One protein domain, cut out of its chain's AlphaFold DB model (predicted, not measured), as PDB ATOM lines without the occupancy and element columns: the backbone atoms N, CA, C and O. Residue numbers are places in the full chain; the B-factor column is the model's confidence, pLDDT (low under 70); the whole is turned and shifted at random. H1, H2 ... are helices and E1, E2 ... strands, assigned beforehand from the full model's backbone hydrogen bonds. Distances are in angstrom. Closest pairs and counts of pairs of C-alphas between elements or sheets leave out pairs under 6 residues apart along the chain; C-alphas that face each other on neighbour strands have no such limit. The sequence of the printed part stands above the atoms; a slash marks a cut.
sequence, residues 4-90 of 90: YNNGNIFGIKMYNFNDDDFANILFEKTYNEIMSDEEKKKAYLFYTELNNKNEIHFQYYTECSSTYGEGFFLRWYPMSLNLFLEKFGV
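This is residues 4 to 90 of the 90 residues of an uncharacterized protein of viral metagenome (UniProt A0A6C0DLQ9). A curled sheet of four antiparallel strands, like part of a barrel, has H1 lying over E2 and E1, while short H2 packs on H1 and only grazes the sheet. The 87 printed residues run E1, E2, H1, E3, E4, H2, and the sheet's order is E2, E1, E3, E4. The class is mixed, helices and strands. The whole is compact, with a radius of gyration of the C-alphas of 13.6 A and spans of 43 by 33 by 22 A.

Start at residues 4 to 5, which pair antiparallel with residues 64 to 65 of E3, residues 57 to 66. Next come E1, residues 11 to 17, and E2, residues 23 to 30, a hairpin; look at N 14 and O 27, 2.8 A apart. E1 is also antiparallel to E3, with N 13 and O 59 at 2.8 A. H1, residues 37 to 49, is on the twisted sheet at a height over the sheet of 10.5 A, along E1 at 6 degrees on the local plane. E2, H1 and E3 form a split strand-helix-strand unit, two strands running the same way with E1 between them; its crossover is right-handed. E3 and E4, residues 73 to 79, are a hairpin, with N 64 and O 73 at 2.8 A. H2, residues 81 to 88, touches H1 at a steep tilt of 42 degrees, opposite ways; their closest C-alphas, Lys 40 and Phe 88, are 5.2 A apart. In H1 and H2 every O i to N i+4 pair is within hydrogen-bond range.

Find C-alpha 11 at (519.500, 467.386, 461.684), where E1 begins and runs 19.9 A. E2 bends by 78 degrees at residue 26; H1 is 18.4 A long. E3, 24.1 A, bends by 76 degrees at residue 63. H2 ends at C-alpha 88, (511.927, 459.764, 456.983).

The farthest C-alphas, Asn 51 and Glu 70, are 43.6 A apart. The printed part has no cut and no long link. Residues 70 and 90 have pLDDT under 70.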
ATOM      1  N   TYR A   4     515.378 480.629 451.380       81.00
ATOM      2  CA  TYR A   4     515.187 479.390 450.633       81.00
ATOM      3  C   TYR A   4     516.011 478.290 451.288       81.00
ATOM      4  O   TYR A   4     517.193 478.501 451.559       81.00
ATOM      5  N   ASN A   5     515.392 477.139 451.557       80.81
ATOM      6  CA  ASN A   5     516.110 475.951 452.004       80.81
ATOM      7  C   ASN A   5     516.542 475.115 450.792       80.81
ATOM      8  O   ASN A   5     515.816 475.036 449.803       80.81
ATOM      9  N   ASN A   6     517.711 474.486 450.885       77.19
ATOM     10  CA  ASN A   6     518.243 473.629 449.823       77.19
ATOM     11  C   ASN A   6     517.739 472.176 449.915       77.19
ATOM     12  O   ASN A   6     518.061 471.356 449.061       77.19
ATOM     13  N   GLY A   7     516.980 471.829 450.960       80.50
ATOM     14  CA  GLY A   7     516.433 470.483 451.168       80.50
ATOM     15  C   GLY A   7     517.409 469.461 451.767       80.50
ATOM     16  O   GLY A   7     516.963 468.398 452.194       80.50
ATOM     17  N   ASN A   8     518.704 469.780 451.873       90.69
ATOM     18  CA  ASN A   8     519.681 468.956 452.592       90.69
ATOM     19  C   ASN A   8     519.366 468.946 454.094       90.69
ATOM     20  O   ASN A   8     519.208 470.007 454.702       90.69
ATOM     21  N   ILE A   9     519.284 467.762 454.695       93.62
ATOM     22  CA  ILE A   9     518.927 467.592 456.106       93.62
ATOM     23  C   ILE A   9     520.184 467.223 456.890       93.62
ATOM     24  O   ILE A   9     520.694 466.122 456.746       93.62
ATOM     25  N   PHE A  10     520.646 468.125 457.746       95.06
ATOM     26  CA  PHE A  10     521.783 467.954 458.659       95.06
ATOM     27  C   PHE A  10     521.333 467.701 460.102       95.06
ATOM     28  O   PHE A  10     522.143 467.639 461.019       95.06
ATOM     29  N   GLY A  11     520.032 467.604 460.348       95.62
ATOM     30  CA  GLY A  11     519.500 467.386 461.684       95.62
ATOM     31  C   GLY A  11     517.986 467.434 461.717       95.62
ATOM     32  O   GLY A  11     517.348 467.940 460.794       95.62
ATOM     33  N   ILE A  12     517.418 466.925 462.801       96.56
ATOM     34  CA  ILE A  12     515.980 466.896 463.052       96.56
ATOM     35  C   ILE A  12     515.719 467.240 464.515       96.56
ATOM     36  O   ILE A  12     516.449 466.825 465.419       96.56
ATOM     37  N   LYS A  13     514.657 468.005 464.731       96.62
ATOM     38  CA  LYS A  13     514.127 468.383 466.027       96.62
ATOM     39  C   LYS A  13     512.630 468.105 466.042       96.62
ATOM     40  O   LYS A  13     511.907 468.558 465.155       96.62
ATOM     41  N   MET A  14     512.184 467.368 467.049       95.75
ATOM     42  CA  MET A  14     510.783 467.091 467.346       95.75
ATOM     43  C   MET A  14     510.460 467.698 468.700       95.75
ATOM     44  O   MET A  14     511.186 467.484 469.674       95.75
ATOM     45  N   TYR A  15     509.386 468.465 468.764       95.00
ATOM     46  CA  TYR A  15     508.985 469.149 469.983       95.00
ATOM     47  C   TYR A  15     507.470 469.293 470.026       95.00
ATOM     48  O   TYR A  15     506.812 469.265 468.990       95.00
ATOM     49  N   ASN A  16     506.926 469.460 471.221       94.06
ATOM     50  CA  ASN A  16     505.562 469.929 471.428       94.06
ATOM     51  C   ASN A  16     505.589 471.218 472.253       94.06
ATOM     52  O   ASN A  16     506.644 471.628 472.740       94.06
ATOM     53  N   PHE A  17     504.447 471.881 472.366       91.31
ATOM     54  CA  PHE A  17     504.284 472.999 473.286       91.31
ATOM     55  C   PHE A  17     503.651 472.486 474.577       91.31
ATOM     56  O   PHE A  17     502.778 471.621 474.532       91.31
ATOM     57  N   ASN A  18     504.142 472.955 475.722       86.31
ATOM     58  CA  ASN A  18     503.466 472.729 476.997       86.31
ATOM     59  C   ASN A  18     502.315 473.738 477.182       86.31
ATOM     60  O   ASN A  18     502.127 474.623 476.351       86.31
ATOM     61  N   ASP A  19     501.576 473.623 478.289       84.00
ATOM     62  CA  ASP A  19     500.430 474.496 478.601       84.00
ATOM     63  C   ASP A  19     500.787 475.996 478.681       84.00
ATOM     64  O   ASP A  19     499.908 476.849 478.575       84.00
ATOM     65  N   ASP A  20     502.075 476.316 478.836       86.56
ATOM     66  CA  ASP A  20     502.622 477.674 478.910       86.56
ATOM     67  C   ASP A  20     503.247 478.139 477.568       86.56
ATOM     68  O   ASP A  20     504.063 479.063 477.549       86.56
ATOM     69  N   ASP A  21     502.922 477.485 476.444       84.00
ATOM     70  CA  ASP A  21     503.447 477.751 475.090       84.00
ATOM     71  C   ASP A  21     504.986 477.650 474.948       84.00
ATOM     72  O   ASP A  21     505.579 478.085 473.951       84.00
ATOM     73  N   PHE A  22     505.678 477.026 475.906       86.56
ATOM     74  CA  PHE A  22     507.106 476.740 475.799       86.56
ATOM     75  C   PHE A  22     507.353 475.443 475.032       86.56
ATOM     76  O   PHE A  22     506.716 474.412 475.258       86.56
ATOM     77  N   ALA A  23     508.340 475.482 474.136       89.25
ATOM     78  CA  ALA A  23     508.749 474.312 473.374       89.25
ATOM     79  C   ALA A  23     509.434 473.282 474.286       89.25
ATOM     80  O   ALA A  23     510.548 473.497 474.767       89.25
ATOM     81  N   ASN A  24     508.790 472.136 474.463       93.06
ATOM     82  CA  ASN A  24     509.356 470.963 475.099       93.06
ATOM     83  C   ASN A  24     509.975 470.049 474.030       93.06
ATOM     84  O   ASN A  24     509.292 469.507 473.160       93.06
ATOM     85  N   ILE A  25     511.300 469.917 474.070       94.62
ATOM     86  CA  ILE A  25     512.072 469.172 473.072       94.62
ATOM     87  C   ILE A  25     511.996 467.680 473.399       94.62
ATOM     88  O   ILE A  25     512.493 467.242 474.432       94.62
ATOM     89  N   LEU A  26     511.410 466.898 472.493       93.94
ATOM     90  CA  LEU A  26     511.281 465.445 472.629       93.94
ATOM     91  C   LEU A  26     512.489 464.720 472.031       93.94
ATOM     92  O   LEU A  26     512.961 463.722 472.568       93.94
ATOM     93  N   PHE A  27     512.989 465.233 470.907       94.31
ATOM     94  CA  PHE A  27     514.141 464.697 470.198       94.31
ATOM     95  C   PHE A  27     514.861 465.832 469.486       94.31
ATOM     96  O   PHE A  27     514.227 466.625 468.795       94.31
ATOM     97  N   GLU A  28     516.180 465.903 469.605       96.12
ATOM     98  CA  GLU A  28     516.993 466.843 468.841       96.12
ATOM     99  C   GLU A  28     518.328 466.195 468.504       96.12
ATOM    100  O   GLU A  28     519.022 465.673 469.380       96.12
ATOM    101  N   LYS A  29     518.683 466.210 467.219       95.31
ATOM    102  CA  LYS A  29     519.981 465.727 466.769       95.31
ATOM    103  C   LYS A  29     520.451 466.476 465.534       95.31
ATOM    104  O   LYS A  29     519.694 466.637 464.580       95.31
ATOM    105  N   THR A  30     521.707 466.901 465.561       94.75
ATOM    106  CA  THR A  30     522.407 467.568 464.459       94.75
ATOM    107  C   THR A  30     523.658 466.789 464.084       94.75
ATOM    108  O   THR A  30     524.238 466.088 464.915       94.75
ATOM    109  N   TYR A  31     524.089 466.954 462.844       91.69
ATOM    110  CA  TYR A  31     525.182 466.225 462.227       91.69
ATOM    111  C   TYR A  31     526.079 467.190 461.457       91.69
ATOM    112  O   TYR A  31     525.623 468.219 460.960       91.69
ATOM    113  N   ASN A  32     527.364 466.846 461.361       90.00
ATOM    114  CA  ASN A  32     528.325 467.602 460.550       90.00
ATOM    115  C   ASN A  32     528.164 467.315 459.049       90.00
ATOM    116  O   ASN A  32     528.659 468.070 458.219       90.00
ATOM    117  N   GLU A  33     527.476 466.226 458.713       92.50
ATOM    118  CA  GLU A  33     527.203 465.768 457.355       92.50
ATOM    119  C   GLU A  33     525.691 465.599 457.161       92.50
ATOM    120  O   GLU A  33     524.912 465.664 458.118       92.50
ATOM    121  N   ILE A  34     525.262 465.400 455.913       93.12
ATOM    122  CA  ILE A  34     523.856 465.134 455.601       93.12
ATOM    123  C   ILE A  34     523.438 463.832 456.295       93.12
ATOM    124  O   ILE A  34     524.133 462.824 456.195       93.12
ATOM    125  N   MET A  35     522.283 463.855 456.966       93.25
ATOM    126  CA  MET A  35     521.718 462.701 457.658       93.25
ATOM    127  C   MET A  35     521.648 461.486 456.733       93.25
ATOM    128  O   MET A  35     521.015 461.526 455.671       93.25
ATOM    129  N   SER A  36     522.240 460.390 457.194       92.94
ATOM    130  CA  SER A  36     522.152 459.084 456.550       92.94
ATOM    131  C   SER A  36     520.747 458.492 456.680       92.94
ATOM    132  O   SER A  36     519.959 458.867 457.554       92.94
ATOM    133  N   ASP A  37     520.423 457.518 455.832       91.50
ATOM    134  CA  ASP A  37     519.114 456.862 455.881       91.50
ATOM    135  C   ASP A  37     518.911 456.067 457.182       91.50
ATOM    136  O   ASP A  37     517.802 456.029 457.713       91.50
ATOM    137  N   GLU A  38     519.977 455.525 457.780       92.00
ATOM    138  CA  GLU A  38     519.903 454.898 459.107       92.00
ATOM    139  C   GLU A  38     519.515 455.895 460.206       92.00
ATOM    140  O   GLU A  38     518.762 455.570 461.127       92.00
ATOM    141  N   GLU A  39     520.026 457.123 460.133       93.00
ATOM    142  CA  GLU A  39     519.717 458.178 461.097       93.00
ATOM    143  C   GLU A  39     518.301 458.705 460.919       93.00
ATOM    144  O   GLU A  39     517.595 458.906 461.912       93.00
ATOM    145  N   LYS A  40     517.853 458.856 459.669       93.12
ATOM    146  CA  LYS A  40     516.455 459.169 459.366       93.12
ATOM    147  C   LYS A  40     515.529 458.078 459.902       93.12
ATOM    148  O   LYS A  40     514.563 458.392 460.592       93.12
ATOM    149  N   LYS A  41     515.876 456.805 459.697       93.19
ATOM    150  CA  LYS A  41     515.116 455.666 460.219       93.19
ATOM    151  C   LYS A  41     515.033 455.669 461.744       93.19
ATOM    152  O   LYS A  41     513.967 455.415 462.291       93.19
ATOM    153  N   LYS A  42     516.118 455.999 462.454       93.25
ATOM    154  CA  LYS A  42     516.100 456.138 463.926       93.25
ATOM    155  C   LYS A  42     515.153 457.245 464.387       93.25
ATOM    156  O   LYS A  42     514.395 457.035 465.328       93.25
ATOM    157  N   ALA A  43     515.174 458.399 463.719       93.69
ATOM    158  CA  ALA A  43     514.248 459.487 464.019       93.69
ATOM    159  C   ALA A  43     512.789 459.086 463.733       93.69
ATOM    160  O   ALA A  43     511.902 459.372 464.533       93.69
ATOM    161  N   TYR A  44     512.543 458.371 462.634       94.94
ATOM    162  CA  TYR A  44     511.220 457.841 462.316       94.94
ATOM    163  C   TYR A  44     510.729 456.834 463.360       94.94
ATOM    164  O   TYR A  44     509.608 456.963 463.841       94.94
ATOM    165  N   LEU A  45     511.578 455.888 463.773       94.62
ATOM    166  CA  LEU A  45     511.253 454.923 464.826       94.62
ATOM    167  C   LEU A  45     510.893 455.629 466.138       94.62
ATOM    168  O   LEU A  45     509.838 455.345 466.702       94.62
ATOM    169  N   PHE A  46     511.690 456.620 466.551       94.25
ATOM    170  CA  PHE A  46     511.371 457.441 467.719       94.25
ATOM    171  C   PHE A  46     509.985 458.085 467.592       94.25
ATOM    172  O   PHE A  46     509.159 457.948 468.487       94.25
ATOM    173  N   TYR A  47     509.687 458.720 466.452       93.88
ATOM    174  CA  TYR A  47     508.362 459.290 466.200       93.88
ATOM    175  C   TYR A  47     507.247 458.237 466.282       93.88
ATOM    176  O   TYR A  47     506.182 458.511 466.838       93.88
ATOM    177  N   THR A  48     507.460 457.028 465.751       92.69
ATOM    178  CA  THR A  48     506.427 455.982 465.757       92.69
ATOM    179  C   THR A  48     506.063 455.496 467.156       92.69
ATOM    180  O   THR A  48     504.893 455.162 467.359       92.69
ATOM    181  N   GLU A  49     507.011 455.527 468.095       93.62
ATOM    182  CA  GLU A  49     506.852 455.109 469.494       93.62
ATOM    183  C   GLU A  49     506.173 456.170 470.379       93.62
ATOM    184  O   GLU A  49     505.744 455.863 471.491       93.62
ATOM    185  N   LEU A  50     506.029 457.411 469.902       91.00
ATOM    186  CA  LEU A  50     505.352 458.466 470.658       91.00
ATOM    187  C   LEU A  50     503.841 458.204 470.754       91.00
ATOM    188  O   LEU A  50     503.162 457.986 469.749       91.00
ATOM    189  N   ASN A  51     503.303 458.287 471.974       86.25
ATOM    190  CA  ASN A  51     501.886 458.032 472.252       86.25
ATOM    191  C   ASN A  51     500.953 459.124 471.703       86.25
ATOM    192  O   ASN A  51     499.887 458.812 471.176       86.25
ATOM    193  N   ASN A  52     501.337 460.400 471.817       84.75
ATOM    194  CA  ASN A  52     500.567 461.532 471.297       84.75
ATOM    195  C   ASN A  52     501.320 462.183 470.133       84.75
ATOM    196  O   ASN A  52     502.364 462.799 470.335       84.75
ATOM    197  N   LYS A  53     500.781 462.040 468.918       87.25
ATOM    198  CA  LYS A  53     501.379 462.559 467.677       87.25
ATOM    199  C   LYS A  53     500.736 463.855 467.181       87.25
ATOM    200  O   LYS A  53     501.294 464.498 466.299       87.25
ATOM    201  N   ASN A  54     499.586 464.241 467.736       84.00
ATOM    202  CA  ASN A  54     498.775 465.350 467.222       84.00
ATOM    203  C   ASN A  54     499.394 466.726 467.502       84.00
ATOM    204  O   ASN A  54     499.115 467.680 466.784       84.00
ATOM    205  N   GLU A  55     500.243 466.815 468.524       88.50
ATOM    206  CA  GLU A  55     500.861 468.063 468.998       88.50
ATOM    207  C   GLU A  55     502.361 468.131 468.679       88.50
ATOM    208  O   GLU A  55     503.083 468.982 469.198       88.50
ATOM    209  N   ILE A  56     502.860 467.210 467.849       94.00
ATOM    210  CA  ILE A  56     504.275 467.173 467.493       94.00
ATOM    211  C   ILE A  56     504.540 468.126 466.333       94.00
ATOM    212  O   ILE A  56     503.960 468.026 465.250       94.00
ATOM    213  N   HIS A  57     505.507 468.999 466.553       94.75
ATOM    214  CA  HIS A  57     506.092 469.876 465.563       94.75
ATOM    215  C   HIS A  57     507.478 469.382 465.160       94.75
ATOM    216  O   HIS A  57     508.224 468.816 465.964       94.75
ATOM    217  N   PHE A  58     507.833 469.641 463.902       95.56
ATOM    218  CA  PHE A  58     509.092 469.209 463.314       95.56
ATOM    219  C   PHE A  58     509.874 470.410 462.798       95.56
ATOM    220  O   PHE A  58     509.342 471.301 462.131       95.56
ATOM    221  N   GLN A  59     511.168 470.404 463.069       96.00
ATOM    222  CA  GLN A  59     512.138 471.270 462.424       96.00
ATOM    223  C   GLN A  59     513.298 470.420 461.941       96.00
ATOM    224  O   GLN A  59     513.679 469.450 462.587       96.00
ATOM    225  N   TYR A  60     513.888 470.806 460.823       95.75
ATOM    226  CA  TYR A  60     515.083 470.172 460.298       95.75
ATOM    227  C   TYR A  60     516.180 471.205 460.142       95.75
ATOM    228  O   TYR A  60     515.927 472.374 459.841       95.75
ATOM    229  N   TYR A  61     517.401 470.773 460.409       95.56
ATOM    230  CA  TYR A  61     518.572 471.616 460.300       95.56
ATOM    231  C   TYR A  61     519.048 471.560 458.855       95.56
ATOM    232  O   TYR A  61     519.330 470.480 458.342       95.56
ATOM    233  N   THR A  62     519.056 472.696 458.166       94.44
ATOM    234  CA  THR A  62     519.276 472.732 456.718       94.44
ATOM    235  C   THR A  62     520.070 473.951 456.296       94.44
ATOM    236  O   THR A  62     520.039 474.994 456.956       94.44
ATOM    237  N   GLU A  63     520.764 473.819 455.170       93.00
ATOM    238  CA  GLU A  63     521.397 474.940 454.489       93.00
ATOM    239  C   GLU A  63     520.328 475.824 453.859       93.00
ATOM    240  O   GLU A  63     519.488 475.387 453.065       93.00
ATOM    241  N   CYS A  64     520.381 477.091 454.233       89.56
ATOM    242  CA  CYS A  64     519.531 478.140 453.731       89.56
ATOM    243  C   CYS A  64     520.365 479.180 452.987       89.56
ATOM    244  O   CYS A  64     521.529 479.424 453.308       89.56
ATOM    245  N   SER A  65     519.727 479.842 452.031       88.94
ATOM    246  CA  SER A  65     520.234 481.045 451.379       88.94
ATOM    247  C   SER A  65     519.244 482.196 451.556       88.94
ATOM    248  O   SER A  65     518.048 481.992 451.795       88.94
ATOM    249  N   SER A  66     519.751 483.424 451.475       85.81
ATOM    250  CA  SER A  66     518.947 484.643 451.562       85.81
ATOM    251  C   SER A  66     519.046 485.428 450.260       85.81
ATOM    252  O   SER A  66     520.105 485.503 449.648       85.81
ATOM    253  N   THR A  67     517.950 486.088 449.895       81.19
ATOM    254  CA  THR A  67     517.852 486.938 448.693       81.19
ATOM    255  C   THR A  67     518.856 488.098 448.644       81.19
ATOM    256  O   THR A  67     519.110 488.611 447.561       81.19
ATOM    257  N   TYR A  68     519.431 488.509 449.778       74.19
ATOM    258  CA  TYR A  68     520.390 489.621 449.868       74.19
ATOM    259  C   TYR A  68     521.720 489.228 450.539       74.19
ATOM    260  O   TYR A  68     522.473 490.106 450.945       74.19
ATOM    261  N   GLY A  69     521.992 487.931 450.730       70.25
ATOM    262  CA  GLY A  69     523.191 487.451 451.431       70.25
ATOM    263  C   GLY A  69     524.118 486.654 450.518       70.25
ATOM    264  O   GLY A  69     523.644 485.849 449.724       70.25
ATOM    265  N   GLU A  70     525.429 486.841 450.663       65.69
ATOM    266  CA  GLU A  70     526.462 486.225 449.811       65.69
ATOM    267  C   GLU A  70     526.868 484.796 450.233       65.69
ATOM    268  O   GLU A  70     527.995 484.370 449.987       65.69
ATOM    269  N   GLY A  71     525.995 484.023 450.888       79.62
ATOM    270  CA  GLY A  71     526.395 482.690 451.341       79.62
ATOM    271  C   GLY A  71     525.291 481.795 451.884       79.62
ATOM    272  O   GLY A  71     524.169 482.230 452.166       79.62
ATOM    273  N   PHE A  72     525.650 480.520 452.032       85.12
ATOM    274  CA  PHE A  72     524.841 479.515 452.708       85.12
ATOM    275  C   PHE A  72     525.060 479.592 454.219       85.12
ATOM    276  O   PHE A  72     526.180 479.782 454.692       85.12
ATOM    277  N   PHE A  73     523.985 479.427 454.979       88.62
ATOM    278  CA  PHE A  73     524.031 479.311 456.432       88.62
ATOM    279  C   PHE A  73     523.117 478.181 456.887       88.62
ATOM    280  O   PHE A  73     522.107 477.893 456.248       88.62
ATOM    281  N   LEU A  74     523.449 477.546 458.006       90.62
ATOM    282  CA  LEU A  74     522.621 476.491 458.577       90.62
ATOM    283  C   LEU A  74     521.581 477.080 459.531       90.62
ATOM    284  O   LEU A  74     521.874 477.983 460.318       90.62
ATOM    285  N   ARG A  75     520.349 476.577 459.463       92.12
ATOM    286  CA  ARG A  75     519.251 477.016 460.329       92.12
ATOM    287  C   ARG A  75     518.234 475.897 460.540       92.12
ATOM    288  O   ARG A  75     517.990 475.093 459.647       92.12
ATOM    289  N   TRP A  76     517.581 475.907 461.704       94.31
ATOM    290  CA  TRP A  76     516.337 475.170 461.924       94.31
ATOM    291  C   TRP A  76     515.200 475.748 461.079       94.31
ATOM    292  O   TRP A  76     514.761 476.884 461.291       94.31
ATOM    293  N   TYR A  77     514.724 474.960 460.122       92.75
ATOM    294  CA  TYR A  77     513.608 475.304 459.253       92.75
ATOM    295  C   TYR A  77     512.385 474.441 459.602       92.75
ATOM    296  O   TYR A  77     512.549 473.248 459.873       92.75
ATOM    297  N   PRO A  78     511.166 475.008 459.644       93.44
ATOM    298  CA  PRO A  78     509.961 474.245 459.953       93.44
ATOM    299  C   PRO A  78     509.686 473.174 458.892       93.44
ATOM    300  O   PRO A  78     509.827 473.413 457.694       93.44
ATOM    301  N   MET A  79     509.249 472.002 459.342       93.81
ATOM    302  CA  MET A  79     508.858 470.869 458.506       93.81
ATOM    303  C   MET A  79     507.431 470.453 458.846       93.81
ATOM    304  O   MET A  79     507.056 470.363 460.012       93.81
ATOM    305  N   SER A  80     506.624 470.201 457.818       93.31
ATOM    306  CA  SER A  80     505.292 469.629 458.006       93.31
ATOM    307  C   SER A  80     505.388 468.131 458.286       93.31
ATOM    308  O   SER A  80     506.324 467.471 457.833       93.31
ATOM    309  N   LEU A  81     504.382 467.571 458.963       93.38
ATOM    310  CA  LEU A  81     504.297 466.126 459.177       93.38
ATOM    311  C   LEU A  81     504.360 465.345 457.853       93.38
ATOM    312  O   LEU A  81     505.080 464.361 457.761       93.38
ATOM    313  N   ASN A  82     503.667 465.803 456.807       93.50
ATOM    314  CA  ASN A  82     503.683 465.127 455.504       93.50
ATOM    315  C   ASN A  82     505.092 465.074 454.902       93.50
ATOM    316  O   ASN A  82     505.510 464.024 454.423       93.50
ATOM    317  N   LEU A  83     505.836 466.184 454.967       92.31
ATOM    318  CA  LEU A  83     507.216 466.224 454.487       92.31
ATOM    319  C   LEU A  83     508.129 465.349 455.353       92.31
ATOM    320  O   LEU A  83     509.003 464.667 454.824       92.31
ATOM    321  N   PHE A  84     507.915 465.330 456.669       94.00
ATOM    322  CA  PHE A  84     508.626 464.423 457.564       94.00
ATOM    323  C   PHE A  84     508.394 462.958 457.165       94.00
ATOM    324  O   PHE A  84     509.352 462.221 456.962       94.00
ATOM    325  N   LEU A  85     507.144 462.540 456.968       93.38
ATOM    326  CA  LEU A  85     506.827 461.168 456.564       93.38
ATOM    327  C   LEU A  85     507.422 460.817 455.193       93.38
ATOM    328  O   LEU A  85     507.964 459.730 455.039       93.38
ATOM    329  N   GLU A  86     507.396 461.739 454.227       92.62
ATOM    330  CA  GLU A  86     508.020 461.538 452.912       92.62
ATOM    331  C   GLU A  86     509.542 461.347 453.014       92.62
ATOM    332  O   GLU A  86     510.112 460.500 452.330       92.62
ATOM    333  N   LYS A  87     510.217 462.139 453.856       90.44
ATOM    334  CA  LYS A  87     511.684 462.132 453.957       90.44
ATOM    335  C   LYS A  87     512.233 461.061 454.900       90.44
ATOM    336  O   LYS A  87     513.380 460.659 454.722       90.44
ATOM    337  N   PHE A  88     511.459 460.636 455.899       91.31
ATOM    338  CA  PHE A  88     511.927 459.764 456.983       91.31
ATOM    339  C   PHE A  88     511.200 458.413 457.058       91.31
ATOM    340  O   PHE A  88     511.739 457.491 457.661       91.31
ATOM    341  N   GLY A  89     510.009 458.272 456.469       77.62
ATOM    342  CA  GLY A  89     509.155 457.081 456.582       77.62
ATOM    343  C   GLY A  89     509.481 455.929 455.626       77.62
ATOM    344  O   GLY A  89     508.555 455.226 455.221       77.62
ATOM    345  N   VAL A  90     510.753 455.758 455.242       64.75
ATOM    346  CA  VAL A  90     511.233 454.684 454.344       64.75
ATOM    347  C   VAL A  90     511.659 453.445 455.130       64.75
ATOM    348  O   VAL A  90     512.412 453.587 456.123       64.75
TER     349      VAL A  90